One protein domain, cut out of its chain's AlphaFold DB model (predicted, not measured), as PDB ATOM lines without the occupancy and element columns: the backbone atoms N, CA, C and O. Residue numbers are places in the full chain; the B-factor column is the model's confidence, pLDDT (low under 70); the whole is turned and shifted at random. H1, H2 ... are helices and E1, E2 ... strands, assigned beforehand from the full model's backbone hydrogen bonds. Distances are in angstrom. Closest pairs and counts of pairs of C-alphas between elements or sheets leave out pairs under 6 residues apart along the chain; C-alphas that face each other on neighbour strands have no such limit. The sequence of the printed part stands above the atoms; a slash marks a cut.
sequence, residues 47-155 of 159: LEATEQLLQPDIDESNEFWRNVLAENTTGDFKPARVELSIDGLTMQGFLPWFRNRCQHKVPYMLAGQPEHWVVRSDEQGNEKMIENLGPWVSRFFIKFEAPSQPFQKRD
ATOM      1  N   LEU A  47     169.646 199.800 167.100       87.56
ATOM      2  CA  LEU A  47     170.612 199.797 168.204       87.56
ATOM      3  C   LEU A  47     169.951 199.881 169.585       87.56
ATOM      4  O   LEU A  47     170.441 199.276 170.526       87.56
ATOM      5  N   GLU A  48     168.873 200.657 169.723       91.38
ATOM      6  CA  GLU A  48     168.203 200.852 171.016       91.38
ATOM      7  C   GLU A  48     167.513 199.578 171.500       91.38
ATOM      8  O   GLU A  48     167.774 199.124 172.610       91.38
ATOM      9  N   ALA A  49     166.707 198.943 170.646       93.94
ATOM     10  CA  ALA A  49     166.061 197.689 171.009       93.94
ATOM     11  C   ALA A  49     167.067 196.529 171.125       93.94
ATOM     12  O   ALA A  49     166.843 195.614 171.909       93.94
ATOM     13  N   THR A  50     168.203 196.577 170.412       92.50
ATOM     14  CA  THR A  50     169.309 195.621 170.622       92.50
ATOM     15  C   THR A  50     169.913 195.768 172.017       92.50
ATOM     16  O   THR A  50     170.119 194.773 172.699       92.50
ATOM     17  N   GLU A  51     170.174 196.996 172.467       93.94
ATOM     18  CA  GLU A  51     170.686 197.249 173.818       93.94
ATOM     19  C   GLU A  51     169.685 196.815 174.895       93.94
ATOM     20  O   GLU A  51     170.077 196.157 175.852       93.94
ATOM     21  N   GLN A  52     168.395 197.108 174.709       96.50
ATOM     22  CA  GLN A  52     167.340 196.655 175.623       96.50
ATOM     23  C   GLN A  52     167.247 195.127 175.687       96.50
ATOM     24  O   GLN A  52     167.097 194.571 176.772       96.50
ATOM     25  N   LEU A  53     167.357 194.445 174.540       95.94
ATOM     26  CA  LEU A  53     167.337 192.983 174.467       95.94
ATOM     27  C   LEU A  53     168.489 192.355 175.263       95.94
ATOM     28  O   LEU A  53     168.284 191.338 175.914       95.94
ATOM     29  N   LEU A  54     169.673 192.968 175.217       95.69
ATOM     30  CA  LEU A  54     170.891 192.476 175.870       95.69
ATOM     31  C   LEU A  54     171.026 192.923 177.329       95.69
ATOM     32  O   LEU A  54     172.027 192.612 177.969       95.69
ATOM     33  N   GLN A  55     170.061 193.673 177.867       97.56
ATOM     34  CA  GLN A  55     170.159 194.211 179.223       97.56
ATOM     35  C   GLN A  55     170.411 193.131 180.296       97.56
ATOM     36  O   GLN A  55     171.272 193.374 181.142       97.56
ATOM     37  N   PRO A  56     169.774 191.939 180.259       98.12
ATOM     38  CA  PRO A  56     170.072 190.875 181.219       98.12
ATOM     39  C   PRO A  56     171.532 190.402 181.168       98.12
ATOM     40  O   PRO A  56     172.176 190.312 182.212       98.12
ATOM     41  N   ASP A  57     172.079 190.171 179.970       97.69
ATOM     42  CA  ASP A  57     173.475 189.741 179.795       97.69
ATOM     43  C   ASP A  57     174.458 190.845 180.226       97.69
ATOM     44  O   ASP A  57     175.519 190.583 180.798       97.69
ATOM     45  N   ILE A  58     174.093 192.109 179.982       97.12
ATOM     46  CA  ILE A  58     174.859 193.271 180.435       97.12
ATOM     47  C   ILE A  58     174.880 193.329 181.962       97.12
ATOM     48  O   ILE A  58     175.939 193.582 182.534       97.12
ATOM     49  N   ASP A  59     173.752 193.101 182.633       98.00
ATOM     50  CA  ASP A  59     173.675 193.114 184.096       98.00
ATOM     51  C   ASP A  59     174.512 191.993 184.718       98.00
ATOM     52  O   ASP A  59     175.260 192.248 185.666       98.00
ATOM     53  N   GLU A  60     174.472 190.798 184.126       98.00
ATOM     54  CA  GLU A  60     175.333 189.676 184.505       98.00
ATOM     55  C   GLU A  60     176.820 190.029 184.328       98.00
ATOM     56  O   GLU A  60     177.621 189.896 185.258       98.00
ATOM     57  N   SER A  61     177.199 190.589 183.173       97.25
ATOM     58  CA  SER A  61     178.576 191.037 182.939       97.25
ATOM     59  C   SER A  61     179.014 192.121 183.936       97.25
ATOM     60  O   SER A  61     180.155 192.121 184.394       97.25
ATOM     61  N   ASN A  62     178.116 193.035 184.323       96.75
ATOM     62  CA  ASN A  62     178.415 194.093 185.286       96.75
ATOM     63  C   ASN A  62     178.687 193.521 186.680       96.75
ATOM     64  O   ASN A  62     179.483 194.083 187.433       96.75
ATOM     65  N   GLU A  63     178.010 192.442 187.072       97.44
ATOM     66  CA  GLU A  63     178.333 191.719 188.300       97.44
ATOM     67  C   GLU A  63     179.715 191.071 188.213       97.44
ATOM     68  O   GLU A  63     180.553 191.316 189.082       97.44
ATOM     69  N   PHE A  64     179.995 190.351 187.123       96.12
ATOM     70  CA  PHE A  64     181.308 189.754 186.890       96.12
ATOM     71  C   PHE A  64     182.439 190.793 186.968       96.12
ATOM     72  O   PHE A  64     183.386 190.623 187.737       96.12
ATOM     73  N   TRP A  65     182.333 191.906 186.236       93.50
ATOM     74  CA  TRP A  65     183.368 192.942 186.230       93.50
ATOM     75  C   TRP A  65     183.522 193.628 187.587       93.50
ATOM     76  O   TRP A  65     184.646 193.929 187.984       93.50
ATOM     77  N   ARG A  66     182.431 193.836 188.336       94.38
ATOM     78  CA  ARG A  66     182.520 194.345 189.715       94.38
ATOM     79  C   ARG A  66     183.310 193.400 190.613       94.38
ATOM     80  O   ARG A  66     184.147 193.883 191.370       94.38
ATOM     81  N   ASN A  67     183.096 192.091 190.491       95.56
ATOM     82  CA  ASN A  67     183.844 191.096 191.257       95.56
ATOM     83  C   ASN A  67     185.328 191.094 190.868       95.56
ATOM     84  O   ASN A  67     186.177 191.206 191.746       95.56
ATOM     85  N   VAL A  68     185.647 191.106 189.569       91.44
ATOM     86  CA  VAL A  68     187.036 191.207 189.078       91.44
ATOM     87  C   VAL A  68     187.750 192.436 189.649       91.44
ATOM     88  O   VAL A  68     188.899 192.349 190.075       91.44
ATOM     89  N   LEU A  69     187.078 193.591 189.671       90.88
ATOM     90  CA  LEU A  69     187.648 194.822 190.220       90.88
ATOM     91  C   LEU A  69     187.802 194.767 191.744       90.88
ATOM     92  O   LEU A  69     188.809 195.241 192.260       90.88
ATOM     93  N   ALA A  70     186.831 194.197 192.459       93.25
ATOM     94  CA  ALA A  70     186.880 194.057 193.913       93.25
ATOM     95  C   ALA A  70     187.989 193.093 194.370       93.25
ATOM     96  O   ALA A  70     188.638 193.333 195.386       93.25
ATOM     97  N   GLU A  71     188.224 192.025 193.607       93.75
ATOM     98  CA  GLU A  71     189.275 191.037 193.867       93.75
ATOM     99  C   GLU A  71     190.675 191.546 193.488       93.75
ATOM    100  O   GLU A  71     191.673 191.080 194.041       93.75
ATOM    101  N   ASN A  72     190.778 192.535 192.592       89.88
ATOM    102  CA  ASN A  72     192.050 193.155 192.222       89.88
ATOM    103  C   ASN A  72     192.502 194.212 193.245       89.88
ATOM    104  O   ASN A  72     192.549 195.412 192.966       89.88
ATOM    105  N   THR A  73     192.881 193.766 194.443       86.56
ATOM    106  CA  THR A  73     193.267 194.657 195.550       86.56
ATOM    107  C   THR A  73     194.572 195.424 195.318       86.56
ATOM    108  O   THR A  73     194.844 196.377 196.045       86.56
ATOM    109  N   THR A  74     195.405 195.020 194.351       88.25
ATOM    110  CA  THR A  74     196.642 195.744 194.005       88.25
ATOM    111  C   THR A  74     196.402 196.847 192.978       88.25
ATOM    112  O   THR A  74     197.212 197.765 192.866       88.25
ATOM    113  N   GLY A  75     195.284 196.783 192.247       82.69
ATOM    114  CA  GLY A  75     194.999 197.677 191.128       82.69
ATOM    115  C   GLY A  75     195.880 197.420 189.902       82.69
ATOM    116  O   GLY A  75     195.900 198.245 188.987       82.69
ATOM    117  N   ASP A  76     196.605 196.299 189.861       82.88
ATOM    118  CA  ASP A  76     197.476 195.969 188.739       82.88
ATOM    119  C   ASP A  76     196.652 195.383 187.592       82.88
ATOM    120  O   ASP A  76     195.997 194.349 187.727       82.88
ATOM    121  N   PHE A  77     196.712 196.025 186.428       80.19
ATOM    122  CA  PHE A  77     196.156 195.500 185.184       80.19
ATOM    123  C   PHE A  77     197.288 195.209 184.205       80.19
ATOM    124  O   PHE A  77     198.290 195.923 184.160       80.19
ATOM    125  N   LYS A  78     197.127 194.156 183.401       76.19
ATOM    126  CA  LYS A  78     198.046 193.851 182.301       76.19
ATOM    127  C   LYS A  78     197.475 194.397 180.995       76.19
ATOM    128  O   LYS A  78     196.284 194.201 180.747       76.19
ATOM    129  N   PRO A  79     198.296 195.024 180.141       72.50
ATOM    130  CA  PRO A  79     197.833 195.470 178.838       72.50
ATOM    131  C   PRO A  79     197.443 194.267 177.971       72.50
ATOM    132  O   PRO A  79     198.181 193.283 177.873       72.50
ATOM    133  N   ALA A  80     196.291 194.364 177.309       70.19
ATOM    134  CA  ALA A  80     195.930 193.475 176.214       70.19
ATOM    135  C   ALA A  80     196.531 194.026 174.912       70.19
ATOM    136  O   ALA A  80     196.388 195.210 174.609       70.19
ATOM    137  N   ARG A  81     197.210 193.173 174.135       71.25
ATOM    138  CA  ARG A  81     197.817 193.557 172.854       71.25
ATOM    139  C   ARG A  81     197.122 192.838 171.706       71.25
ATOM    140  O   ARG A  81     197.117 191.612 171.660       71.25
ATOM    141  N   VAL A  82     196.619 193.619 170.755       69.62
ATOM    142  CA  VAL A  82     196.156 193.141 169.448       69.62
ATOM    143  C   VAL A  82     197.162 193.596 168.399       69.62
ATOM    144  O   VAL A  82     197.538 194.766 168.363       69.62
ATOM    145  N   GLU A  83     197.615 192.672 167.558       76.25
ATOM    146  CA  GLU A  83     198.503 192.968 166.435       76.25
ATOM    147  C   GLU A  83     197.730 192.809 165.126       76.25
ATOM    148  O   GLU A  83     197.090 191.784 164.894       76.25
ATOM    149  N   LEU A  84     197.757 193.847 164.287       74.38
ATOM    150  CA  LEU A  84     197.077 193.877 162.995       74.38
ATOM    151  C   LEU A  84     198.127 193.983 161.889       74.38
ATOM    152  O   LEU A  84     198.932 194.913 161.893       74.38
ATOM    153  N   SER A  85     198.086 193.056 160.930       82.06
ATOM    154  CA  SER A  85     198.850 193.143 159.681       82.06
ATOM    155  C   SER A  85     197.907 193.499 158.542       82.06
ATOM    156  O   SER A  85     196.807 192.950 158.460       82.06
ATOM    157  N   ILE A  86     198.316 194.432 157.682       81.56
ATOM    158  CA  ILE A  86     197.485 194.933 156.586       81.56
ATOM    159  C   ILE A  86     198.299 194.968 155.306       81.56
ATOM    160  O   ILE A  86     199.306 195.668 155.217       81.56
ATOM    161  N   ASP A  87     197.807 194.248 154.305       88.31
ATOM    162  CA  ASP A  87     198.395 194.215 152.975       88.31
ATOM    163  C   ASP A  87     197.787 195.310 152.092       88.31
ATOM    164  O   ASP A  87     196.577 195.537 152.082       88.31
ATOM    165  N   GLY A  88     198.635 195.997 151.322       89.38
ATOM    166  CA  GLY A  88     198.194 196.975 150.320       89.38
ATOM    167  C   GLY A  88     197.788 198.351 150.863       89.38
ATOM    168  O   GLY A  88     197.358 199.196 150.080       89.38
ATOM    169  N   LEU A  89     197.956 198.614 152.164       90.56
ATOM    170  CA  LEU A  89     197.717 199.929 152.761       90.56
ATOM    171  C   LEU A  89     198.856 200.311 153.711       90.56
ATOM    172  O   LEU A  89     199.253 199.530 154.571       90.56
ATOM    173  N   THR A  90     199.382 201.528 153.578       88.81
ATOM    174  CA  THR A  90     200.377 202.052 154.526       88.81
ATOM    175  C   THR A  90     199.705 202.450 155.840       88.81
ATOM    176  O   THR A  90     198.515 202.764 155.864       88.81
ATOM    177  N   MET A  91     200.470 202.538 156.934       81.75
ATOM    178  CA  MET A  91     199.954 203.034 158.221       81.75
ATOM    179  C   MET A  91     199.306 204.427 158.098       81.75
ATOM    180  O   MET A  91     198.268 204.697 158.700       81.75
ATOM    181  N   GLN A  92     199.889 205.296 157.264       84.50
ATOM    182  CA  GLN A  92     199.363 206.635 156.988       84.50
ATOM    183  C   GLN A  92     197.991 206.596 156.298       84.50
ATOM    184  O   GLN A  92     197.155 207.452 156.574       84.50
ATOM    185  N   GLY A  93     197.744 205.608 155.432       86.88
ATOM    186  CA  GLY A  93     196.429 205.380 154.826       86.88
ATOM    187  C   GLY A  93     195.455 204.656 155.759       86.88
ATOM    188  O   GLY A  93     194.259 204.947 155.758       86.88
ATOM    189  N   PHE A  94     195.964 203.749 156.593       84.50
ATOM    190  CA  PHE A  94     195.156 202.942 157.500       84.50
ATOM    191  C   PHE A  94     194.501 203.761 158.607       84.50
ATOM    192  O   PHE A  94     193.301 203.624 158.820       84.50
ATOM    193  N   LEU A  95     195.249 204.617 159.309       82.31
ATOM    194  CA  LEU A  95     194.715 205.311 160.486       82.31
ATOM    195  C   LEU A  95     193.495 206.200 160.174       82.31
ATOM    196  O   LEU A  95     192.501 206.101 160.901       82.31
ATOM    197  N   PRO A  96     193.492 207.032 159.111       82.00
ATOM    198  CA  PRO A  96     192.304 207.793 158.728       82.00
ATOM    199  C   PRO A  96     191.134 206.895 158.315       82.00
ATOM    200  O   PRO A  96     189.998 207.158 158.708       82.00
ATOM    201  N   TRP A  97     191.404 205.818 157.568       84.19
ATOM    202  CA  TRP A  97     190.383 204.847 157.172       84.19
ATOM    203  C   TRP A  97     189.747 204.166 158.387       84.19
ATOM    204  O   TRP A  97     188.523 204.102 158.483       84.19
ATOM    205  N   PHE A  98     190.562 203.710 159.341       79.94
ATOM    206  CA  PHE A  98     190.106 203.023 160.544       79.94
ATOM    207  C   PHE A  98     189.245 203.948 161.405       79.94
ATOM    208  O   PHE A  98     188.133 203.580 161.770       79.94
ATOM    209  N   ARG A  99     189.692 205.191 161.636       77.31
ATOM    210  CA  ARG A  99     188.898 206.201 162.355       77.31
ATOM    211  C   ARG A  99     187.569 206.491 161.661       77.31
ATOM    212  O   ARG A  99     186.532 206.510 162.316       77.31
ATOM    213  N   ASN A 100     187.576 206.662 160.337       77.56
ATOM    214  CA  ASN A 100     186.342 206.874 159.583       77.56
ATOM    215  C   ASN A 100     185.394 205.672 159.689       77.56
ATOM    216  O   ASN A 100     184.192 205.863 159.875       77.56
ATOM    217  N   ARG A 101     185.932 204.448 159.610       75.69
ATOM    218  CA  ARG A 101     185.168 203.207 159.774       75.69
ATOM    219  C   ARG A 101     184.491 203.154 161.144       75.69
ATOM    220  O   ARG A 101     183.289 202.908 161.188       75.69
ATOM    221  N   CYS A 102     185.249 203.400 162.210       70.81
ATOM    222  CA  CYS A 102     184.769 203.420 163.589       70.81
ATOM    223  C   CYS A 102     183.617 204.422 163.772       70.81
ATOM    224  O   CYS A 102     182.505 204.049 164.136       70.81
ATOM    225  N   GLN A 103     183.826 205.659 163.326       70.06
ATOM    226  CA  GLN A 103     182.891 206.756 163.573       70.06
ATOM    227  C   GLN A 103     181.657 206.774 162.654       70.06
ATOM    228  O   GLN A 103     180.592 207.236 163.050       70.06
ATOM    229  N   HIS A 104     181.780 206.308 161.406       67.69
ATOM    230  CA  HIS A 104     180.759 206.549 160.372       67.69
ATOM    231  C   HIS A 104     180.283 205.283 159.655       67.69
ATOM    232  O   HIS A 104     179.376 205.354 158.822       67.69
ATOM    233  N   LYS A 105     180.895 204.123 159.921       65.31
ATOM    234  CA  LYS A 105     180.580 202.855 159.246       65.31
ATOM    235  C   LYS A 105     180.331 201.720 160.239       65.31
ATOM    236  O   LYS A 105     180.721 200.579 159.992       65.31
ATOM    237  N   VAL A 106     179.612 202.020 161.319       64.75
ATOM    238  CA  VAL A 106     179.179 201.058 162.348       64.75
ATOM    239  C   VAL A 106     178.631 199.738 161.769       64.75
ATOM    240  O   VAL A 106     179.072 198.685 162.231       64.75
ATOM    241  N   PRO A 107     177.799 199.712 160.703       63.56
ATOM    242  CA  PRO A 107     177.353 198.446 160.107       63.56
ATOM    243  C   PRO A 107     178.490 197.543 159.597       63.56
ATOM    244  O   PRO A 107     178.379 196.324 159.661       63.56
ATOM    245  N   TYR A 108     179.618 198.103 159.140       62.25
ATOM    246  CA  TYR A 108     180.799 197.326 158.735       62.25
ATOM    247  C   TYR A 108     181.623 196.812 159.925       62.25
ATOM    248  O   TYR A 108     182.430 195.895 159.765       62.25
ATOM    249  N   MET A 109     181.458 197.393 161.114       64.25
ATOM    250  CA  MET A 109     182.009 196.825 162.346       64.25
ATOM    251  C   MET A 109     181.152 195.669 162.850       64.25
ATOM    252  O   MET A 109     181.696 194.610 163.146       64.25
ATOM    253  N   LEU A 110     179.828 195.837 162.848       61.97
ATOM    254  CA  LEU A 110     178.869 194.804 163.255       61.97
ATOM    255  C   LEU A 110     178.877 193.586 162.312       61.97
ATOM    256  O   LEU A 110     178.743 192.450 162.760       61.97
ATOM    257  N   ALA A 111     179.092 193.801 161.009       56.44
ATOM    258  CA  ALA A 111     179.142 192.719 160.022       56.44
ATOM    259  C   ALA A 111     180.446 191.904 160.070       56.44
ATOM    260  O   ALA A 111     180.467 190.743 159.654       56.44
ATOM    261  N   GLY A 112     181.542 192.517 160.535       57.16
ATOM    262  CA  GLY A 112     182.854 191.872 160.619       57.16
ATOM    263  C   GLY A 112     182.956 190.883 161.776       57.16
ATOM    264  O   GLY A 112     183.679 189.894 161.666       57.16
ATOM    265  N   GLN A 113     182.208 191.132 162.853       68.44
ATOM    266  CA  GLN A 113     182.306 190.399 164.109       68.44
ATOM    267  C   GLN A 113     180.906 190.193 164.698       68.44
ATOM    268  O   GLN A 113     180.282 191.160 165.137       68.44
ATOM    269  N   PRO A 114     180.376 188.955 164.705       73.25
ATOM    270  CA  PRO A 114     179.046 188.688 165.247       73.25
ATOM    271  C   PRO A 114     178.932 189.081 166.728       73.25
ATOM    272  O   PRO A 114     177.827 189.427 167.150       73.25
ATOM    273  N   GLU A 115     180.051 189.106 167.462       79.88
ATOM    274  CA  GLU A 115     180.134 189.572 168.850       79.88
ATOM    275  C   GLU A 115     179.956 191.084 169.054       79.88
ATOM    276  O   GLU A 115     179.692 191.495 170.175       79.88
ATOM    277  N   HIS A 116     180.051 191.928 168.021       87.50
ATOM    278  CA  HIS A 116     179.758 193.354 168.176       87.50
ATOM    279  C   HIS A 116     178.248 193.573 168.078       87.50
ATOM    280  O   HIS A 116     177.644 193.354 167.020       87.50
ATOM    281  N   TRP A 117     177.611 194.001 169.164       88.12
ATOM    282  CA  TRP A 117     176.159 194.184 169.233       88.12
ATOM    283  C   TRP A 117     175.744 195.629 168.996       88.12
ATOM    284  O   TRP A 117     174.850 195.891 168.190       88.12
ATOM    285  N   VAL A 118     176.410 196.567 169.668       88.62
ATOM    286  CA  VAL A 118     176.133 198.003 169.569       88.62
ATOM    287  C   VAL A 118     177.448 198.758 169.519       88.62
ATOM    288  O   VAL A 118     178.312 198.552 170.366       88.62
ATOM    289  N   VAL A 119     177.565 199.679 168.562       86.31
ATOM    290  CA  VAL A 119     178.602 200.714 168.566       86.31
ATOM    291  C   VAL A 119     177.932 202.057 168.313       86.31
ATOM    292  O   VAL A 119     177.166 202.199 167.358       86.31
ATOM    293  N   ARG A 120     178.169 203.033 169.188       84.81
ATOM    294  CA  ARG A 120     177.690 204.411 169.021       84.81
ATOM    295  C   ARG A 120     178.814 205.375 169.349       84.81
ATOM    296  O   ARG A 120     179.307 205.351 170.471       84.81
ATOM    297  N   SER A 121     179.163 206.229 168.396       82.62
ATOM    298  CA  SER A 121     180.106 207.320 168.623       82.62
ATOM    299  C   SER A 121     179.371 208.579 169.093       82.62
ATOM    300  O   SER A 121     178.272 208.863 168.609       82.62
ATOM    301  N   ASP A 122     179.960 209.322 170.026       82.81
ATOM    302  CA  ASP A 122     179.532 210.679 170.375       82.81
ATOM    303  C   ASP A 122     180.152 211.732 169.434       82.81
ATOM    304  O   ASP A 122     180.921 211.414 168.524       82.81
ATOM    305  N   GLU A 123     179.817 213.008 169.647       81.69
ATOM    306  CA  GLU A 123     180.323 214.132 168.842       81.69
ATOM    307  C   GLU A 123     181.842 214.337 168.954       81.69
ATOM    308  O   GLU A 123     182.457 214.907 168.053       81.69
ATOM    309  N   GLN A 124     182.462 213.879 170.045       80.12
ATOM    310  CA  GLN A 124     183.915 213.916 170.225       80.12
ATOM    311  C   GLN A 124     184.605 212.672 169.641       80.12
ATOM    312  O   GLN A 124     185.834 212.588 169.640       80.12
ATOM    313  N   GLY A 125     183.829 211.724 169.111       75.75
ATOM    314  CA  GLY A 125     184.317 210.477 168.545       75.75
ATOM    315  C   GLY A 125     184.662 209.414 169.586       75.75
ATOM    316  O   GLY A 125     185.333 208.452 169.219       75.75
ATOM    317  N   ASN A 126     184.233 209.556 170.847       83.06
ATOM    318  CA  ASN A 126     184.301 208.466 171.825       83.06
ATOM    319  C   ASN A 126     183.199 207.455 171.534       83.06
ATOM    320  O   ASN A 126     182.139 207.818 171.031       83.06
ATOM    321  N   GLU A 127     183.421 206.194 171.879       85.44
ATOM    322  CA  GLU A 127     182.515 205.114 171.503       85.44
ATOM    323  C   GLU A 127     181.924 204.427 172.724       85.44
ATOM    324  O   GLU A 127     182.643 203.977 173.611       85.44
ATOM    325  N   LYS A 128     180.598 204.288 172.742       89.31
ATOM    326  CA  LYS A 128     179.921 203.274 173.547       89.31
ATOM    327  C   LYS A 128     179.901 201.971 172.762       89.31
ATOM    328  O   LYS A 128     179.396 201.948 171.634       89.31
ATOM    329  N   MET A 129     180.369 200.899 173.387       89.06
ATOM    330  CA  MET A 129     180.434 199.569 172.798       89.06
ATOM    331  C   MET A 129     179.701 198.549 173.668       89.06
ATOM    332  O   MET A 129     179.785 198.593 174.896       89.06
ATOM    333  N   ILE A 130     178.959 197.651 173.021       92.94
ATOM    334  CA  ILE A 130     178.432 196.422 173.621       92.94
ATOM    335  C   ILE A 130     178.943 195.271 172.766       92.94
ATOM    336  O   ILE A 130     178.532 195.128 171.609       92.94
ATOM    337  N   GLU A 131     179.846 194.476 173.327       91.00
ATOM    338  CA  GLU A 131     180.455 193.321 172.666       91.00
ATOM    339  C   GLU A 131     180.847 192.234 173.663       91.00
ATOM    340  O   GLU A 131     180.880 192.462 174.873       91.00
ATOM    341  N   ASN A 132     181.155 191.038 173.167       90.94
ATOM    342  CA  ASN A 132     181.668 189.977 174.018       90.94
ATOM    343  C   ASN A 132     183.141 190.224 174.382       90.94
ATOM    344  O   ASN A 132     184.007 190.255 173.512       90.94
ATOM    345  N   LEU A 133     183.432 190.294 175.681       87.75
ATOM    346  CA  LEU A 133     184.782 190.189 176.231       87.75
ATOM    347  C   LEU A 133     184.909 188.824 176.916       87.75
ATOM    348  O   LEU A 133     184.441 188.614 178.038       87.75
ATOM    349  N   GLY A 134     185.491 187.861 176.201       86.94
ATOM    350  CA  GLY A 134     185.384 186.453 176.581       86.94
ATOM    351  C   GLY A 134     183.923 185.983 176.475       86.94
ATOM    352  O   GLY A 134     183.292 186.238 175.448       86.94
ATOM    353  N   PRO A 135     183.361 185.307 177.492       90.81
ATOM    354  CA  PRO A 135     181.968 184.864 177.453       90.81
ATOM    355  C   PRO A 135     180.956 185.985 177.754       90.81
ATOM    356  O   PRO A 135     179.765 185.786 177.540       90.81
ATOM    357  N   TRP A 136     181.398 187.157 178.221       94.25
ATOM    358  CA  TRP A 136     180.520 188.177 178.799       94.25
ATOM    359  C   TRP A 136     180.130 189.265 177.799       94.25
ATOM    360  O   TRP A 136     181.011 189.956 177.277       94.25
ATOM    361  N   VAL A 137     178.827 189.490 177.594       95.38
ATOM    362  CA  VAL A 137     178.309 190.632 176.815       95.38
ATOM    363  C   VAL A 137     178.522 191.913 177.617       95.38
ATOM    364  O   VAL A 137     177.728 192.284 178.471       95.38
ATOM    365  N   SER A 138     179.636 192.580 177.353       94.56
ATOM    366  CA  SER A 138     180.147 193.674 178.166       94.56
ATOM    367  C   SER A 138     179.808 195.018 177.543       94.56
ATOM    368  O   SER A 138     180.013 195.232 176.347       94.56
ATOM    369  N   ARG A 139     179.340 195.954 178.373       94.50
ATOM    370  CA  ARG A 139     179.135 197.353 177.988       94.50
ATOM    371  C   ARG A 139     180.280 198.210 178.508       94.50
ATOM    372  O   ARG A 139     180.467 198.319 179.716       94.50
ATOM    373  N   PHE A 140     180.990 198.879 177.610       90.44
ATOM    374  CA  PHE A 140     182.094 199.763 177.974       90.44
ATOM    375  C   PHE A 140     182.196 200.968 177.040       90.44
ATOM    376  O   PHE A 140     181.484 201.082 176.040       90.44
ATOM    377  N   PHE A 141     183.071 201.901 177.411       89.75
ATOM    378  CA  PHE A 141     183.280 203.152 176.699       89.75
ATOM    379  C   PHE A 141     184.747 203.277 176.299       89.75
ATOM    380  O   PHE A 141     185.637 203.171 177.143       89.75
ATOM    381  N   ILE A 142     184.994 203.514 175.016       84.44
ATOM    382  CA  ILE A 142     186.320 203.767 174.466       84.44
ATOM    383  C   ILE A 142     186.479 205.272 174.298       84.44
ATOM    384  O   ILE A 142     185.740 205.913 173.551       84.44
ATOM    385  N   LYS A 143     187.493 205.824 174.960       83.19
ATOM    386  CA  LYS A 143     187.953 207.189 174.721       83.19
ATOM    387  C   LYS A 143     189.192 207.145 173.837       83.19
ATOM    388  O   LYS A 143     190.205 206.564 174.227       83.19
ATOM    389  N   PHE A 144     189.125 207.761 172.661       76.44
ATOM    390  CA  PHE A 144     190.305 207.902 171.812       76.44
ATOM    391  C   PHE A 144     191.110 209.123 172.245       76.44
ATOM    392  O   PHE A 144     190.581 210.215 172.415       76.44
ATOM    393  N   GLU A 145     192.413 208.932 172.402       72.50
ATOM    394  CA  GLU A 145     193.335 209.960 172.875       72.50
ATOM    395  C   GLU A 145     194.615 209.957 172.035       72.50
ATOM    396  O   GLU A 145     194.929 208.984 171.338       72.50
ATOM    397  N   ALA A 146     195.360 211.062 172.085       70.81
ATOM    398  CA  ALA A 146     196.643 211.152 171.403       70.81
ATOM    399  C   ALA A 146     197.679 210.190 172.034       70.81
ATOM    400  O   ALA A 146     197.736 210.099 173.260       70.81
ATOM    401  N   PRO A 147     198.586 209.579 171.236       64.25
ATOM    402  CA  PRO A 147     199.653 208.680 171.716       64.25
ATOM    403  C   PRO A 147     200.566 209.256 172.813       64.25
ATOM    404  O   PRO A 147     201.344 208.543 173.439       64.25
ATOM    405  N   SER A 148     200.529 210.574 173.016       67.62
ATOM    406  CA  SER A 148     201.339 211.299 173.990       67.62
ATOM    407  C   SER A 148     200.841 211.172 175.437       67.62
ATOM    408  O   SER A 148     201.549 211.642 176.338       67.62
ATOM    409  N   GLN A 149     199.685 210.542 175.681       63.12
ATOM    410  CA  GLN A 149     199.116 210.434 177.025       63.12
ATOM    411  C   GLN A 149     199.917 209.496 177.956       63.12
ATOM    412  O   GLN A 149     200.426 208.460 177.515       63.12
ATOM    413  N   PRO A 150     200.012 209.802 179.268       61.50
ATOM    414  CA  PRO A 150     200.825 209.034 180.220       61.50
ATOM    415  C   PRO A 150     200.463 207.548 180.342       61.50
ATOM    416  O   PRO A 150     201.354 206.727 180.554       61.50
ATOM    417  N   PHE A 151     199.184 207.195 180.188       58.38
ATOM    418  CA  PHE A 151     198.707 205.814 180.314       58.38
ATOM    419  C   PHE A 151     199.071 204.935 179.107       58.38
ATOM    420  O   PHE A 151     199.154 203.728 179.255       58.38
ATOM    421  N   GLN A 152     199.361 205.520 177.938       53.28
ATOM    422  CA  GLN A 152     199.804 204.771 176.752       53.28
ATOM    423  C   GLN A 152     201.329 204.600 176.709       53.28
ATOM    424  O   GLN A 152     201.838 203.642 176.134       53.28
ATOM    425  N   LYS A 153     202.084 205.503 177.349       50.44
ATOM    426  CA  LYS A 153     203.557 205.493 177.322       50.44
ATOM    427  C   LYS A 153     204.199 204.317 178.060       50.44
ATOM    428  O   LYS A 153     205.326 203.968 177.729       50.44
ATOM    429  N   ARG A 154     203.523 203.726 179.052       51.09
ATOM    430  CA  ARG A 154     204.049 202.565 179.797       51.09
ATOM    431  C   ARG A 154     203.999 201.265 178.986       51.09
ATOM    432  O   ARG A 154     204.823 200.386 179.214       51.09
ATOM    433  N   ASP A 155     203.098 201.187 178.009       49.75
ATOM    434  CA  ASP A 155     202.798 199.946 177.286       49.75
ATOM    435  C   ASP A 155     203.369 199.915 175.858       49.75
ATOM    436  O   ASP A 155     203.480 198.845 175.256       49.75
TER     437      ASP A 155
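Overview. This is residues 47 to 155 of the 159 residues of an uncharacterized protein of Aspergillus ellipticus CBS 707.79 (UniProt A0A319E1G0). A small antiparallel sheet, E1, E2 and E3, makes the middle, with the long helix H2 beside its edge strand E3 and the short helices H1 and H4 over E1 on opposite faces. H3 reaches the sheet only with its last residues, and a long link, residues 72 to 90, swings from the far end of H2 to the start of H3; a tail after E3 ends in H5, away from the sheet. The printed part has 109 residues, with five named helices and three named strands in the order H1 H2 H3 H4 E1 E2 E3 H5, of mixed class. It is only just loose, close to compact, with a radius of gyration of the C-alphas of 16.0 A and spans of 42 by 38 by 27 A.

Along the chain. Start at the sheet: E1 is residues 116 to 121, E2 residues 127 to 133 and E3 residues 136 to 142, the last 17.2 A long. Find C-alpha 55 at (170.159, 194.211, 179.223); from there H2 runs 24.3 A to residue 71. H1, residues 47 to 53, begins at C-alpha 47 at (170.612, 199.797, 168.204). H3, residues 91 to 104, measures 19.6 A, H4 is residues 106 to 112, and H5, residues 150 to 153, ends at C-alpha 153 at (203.557, 205.493, 177.322).

Arrangement. The strands form a meander, each the antiparallel neighbour of the one before, in two hairpins. Between E1 and E2, look at N 120 and O 128, 2.9 A apart; between E2 and E3, at N 138 and O 131, 2.8 A. H2 is on the sheet at its level, with the C-alphas of Ser 61 and Trp 136 closest to E3, 5.4 A apart. H4 lies over E1 and runs along the strands, at 22 degrees on the local plane, with C-alphas Leu 110 and His 116 closest at 5.2 A. On the opposite face H1 lies over E1 at a height of 8.6 A, slantwise to the strands; its closest C-alphas to E1 are Leu 47 and Val 118, 6.0 A. H3 only grazes the sheet with residues 102 to 104, and touches H4 only at the corner, only just, with 3 pairs of C-alphas within 8 A; the closest are Cys 102 and Met 109, 7.3 A. H5 is not on the sheet. Every O i to N i+4 pair is within hydrogen-bond range in H1 and H2, 9 of 10 in H3 and 2 of 3 in H4; H5 is too short for such a pair.

Size, cuts and confidence. The C-alphas farthest apart, Thr 73 and Gly 88, are 45.6 A apart. The printed part has no cut. The link from H2 to H3 is long, and residues 70 to 76 and 146 to 151 stand free. Mean pLDDT of the printed part is 81.9, with residue 82, residues 104 to 113 and residues 147 to 155 under 70.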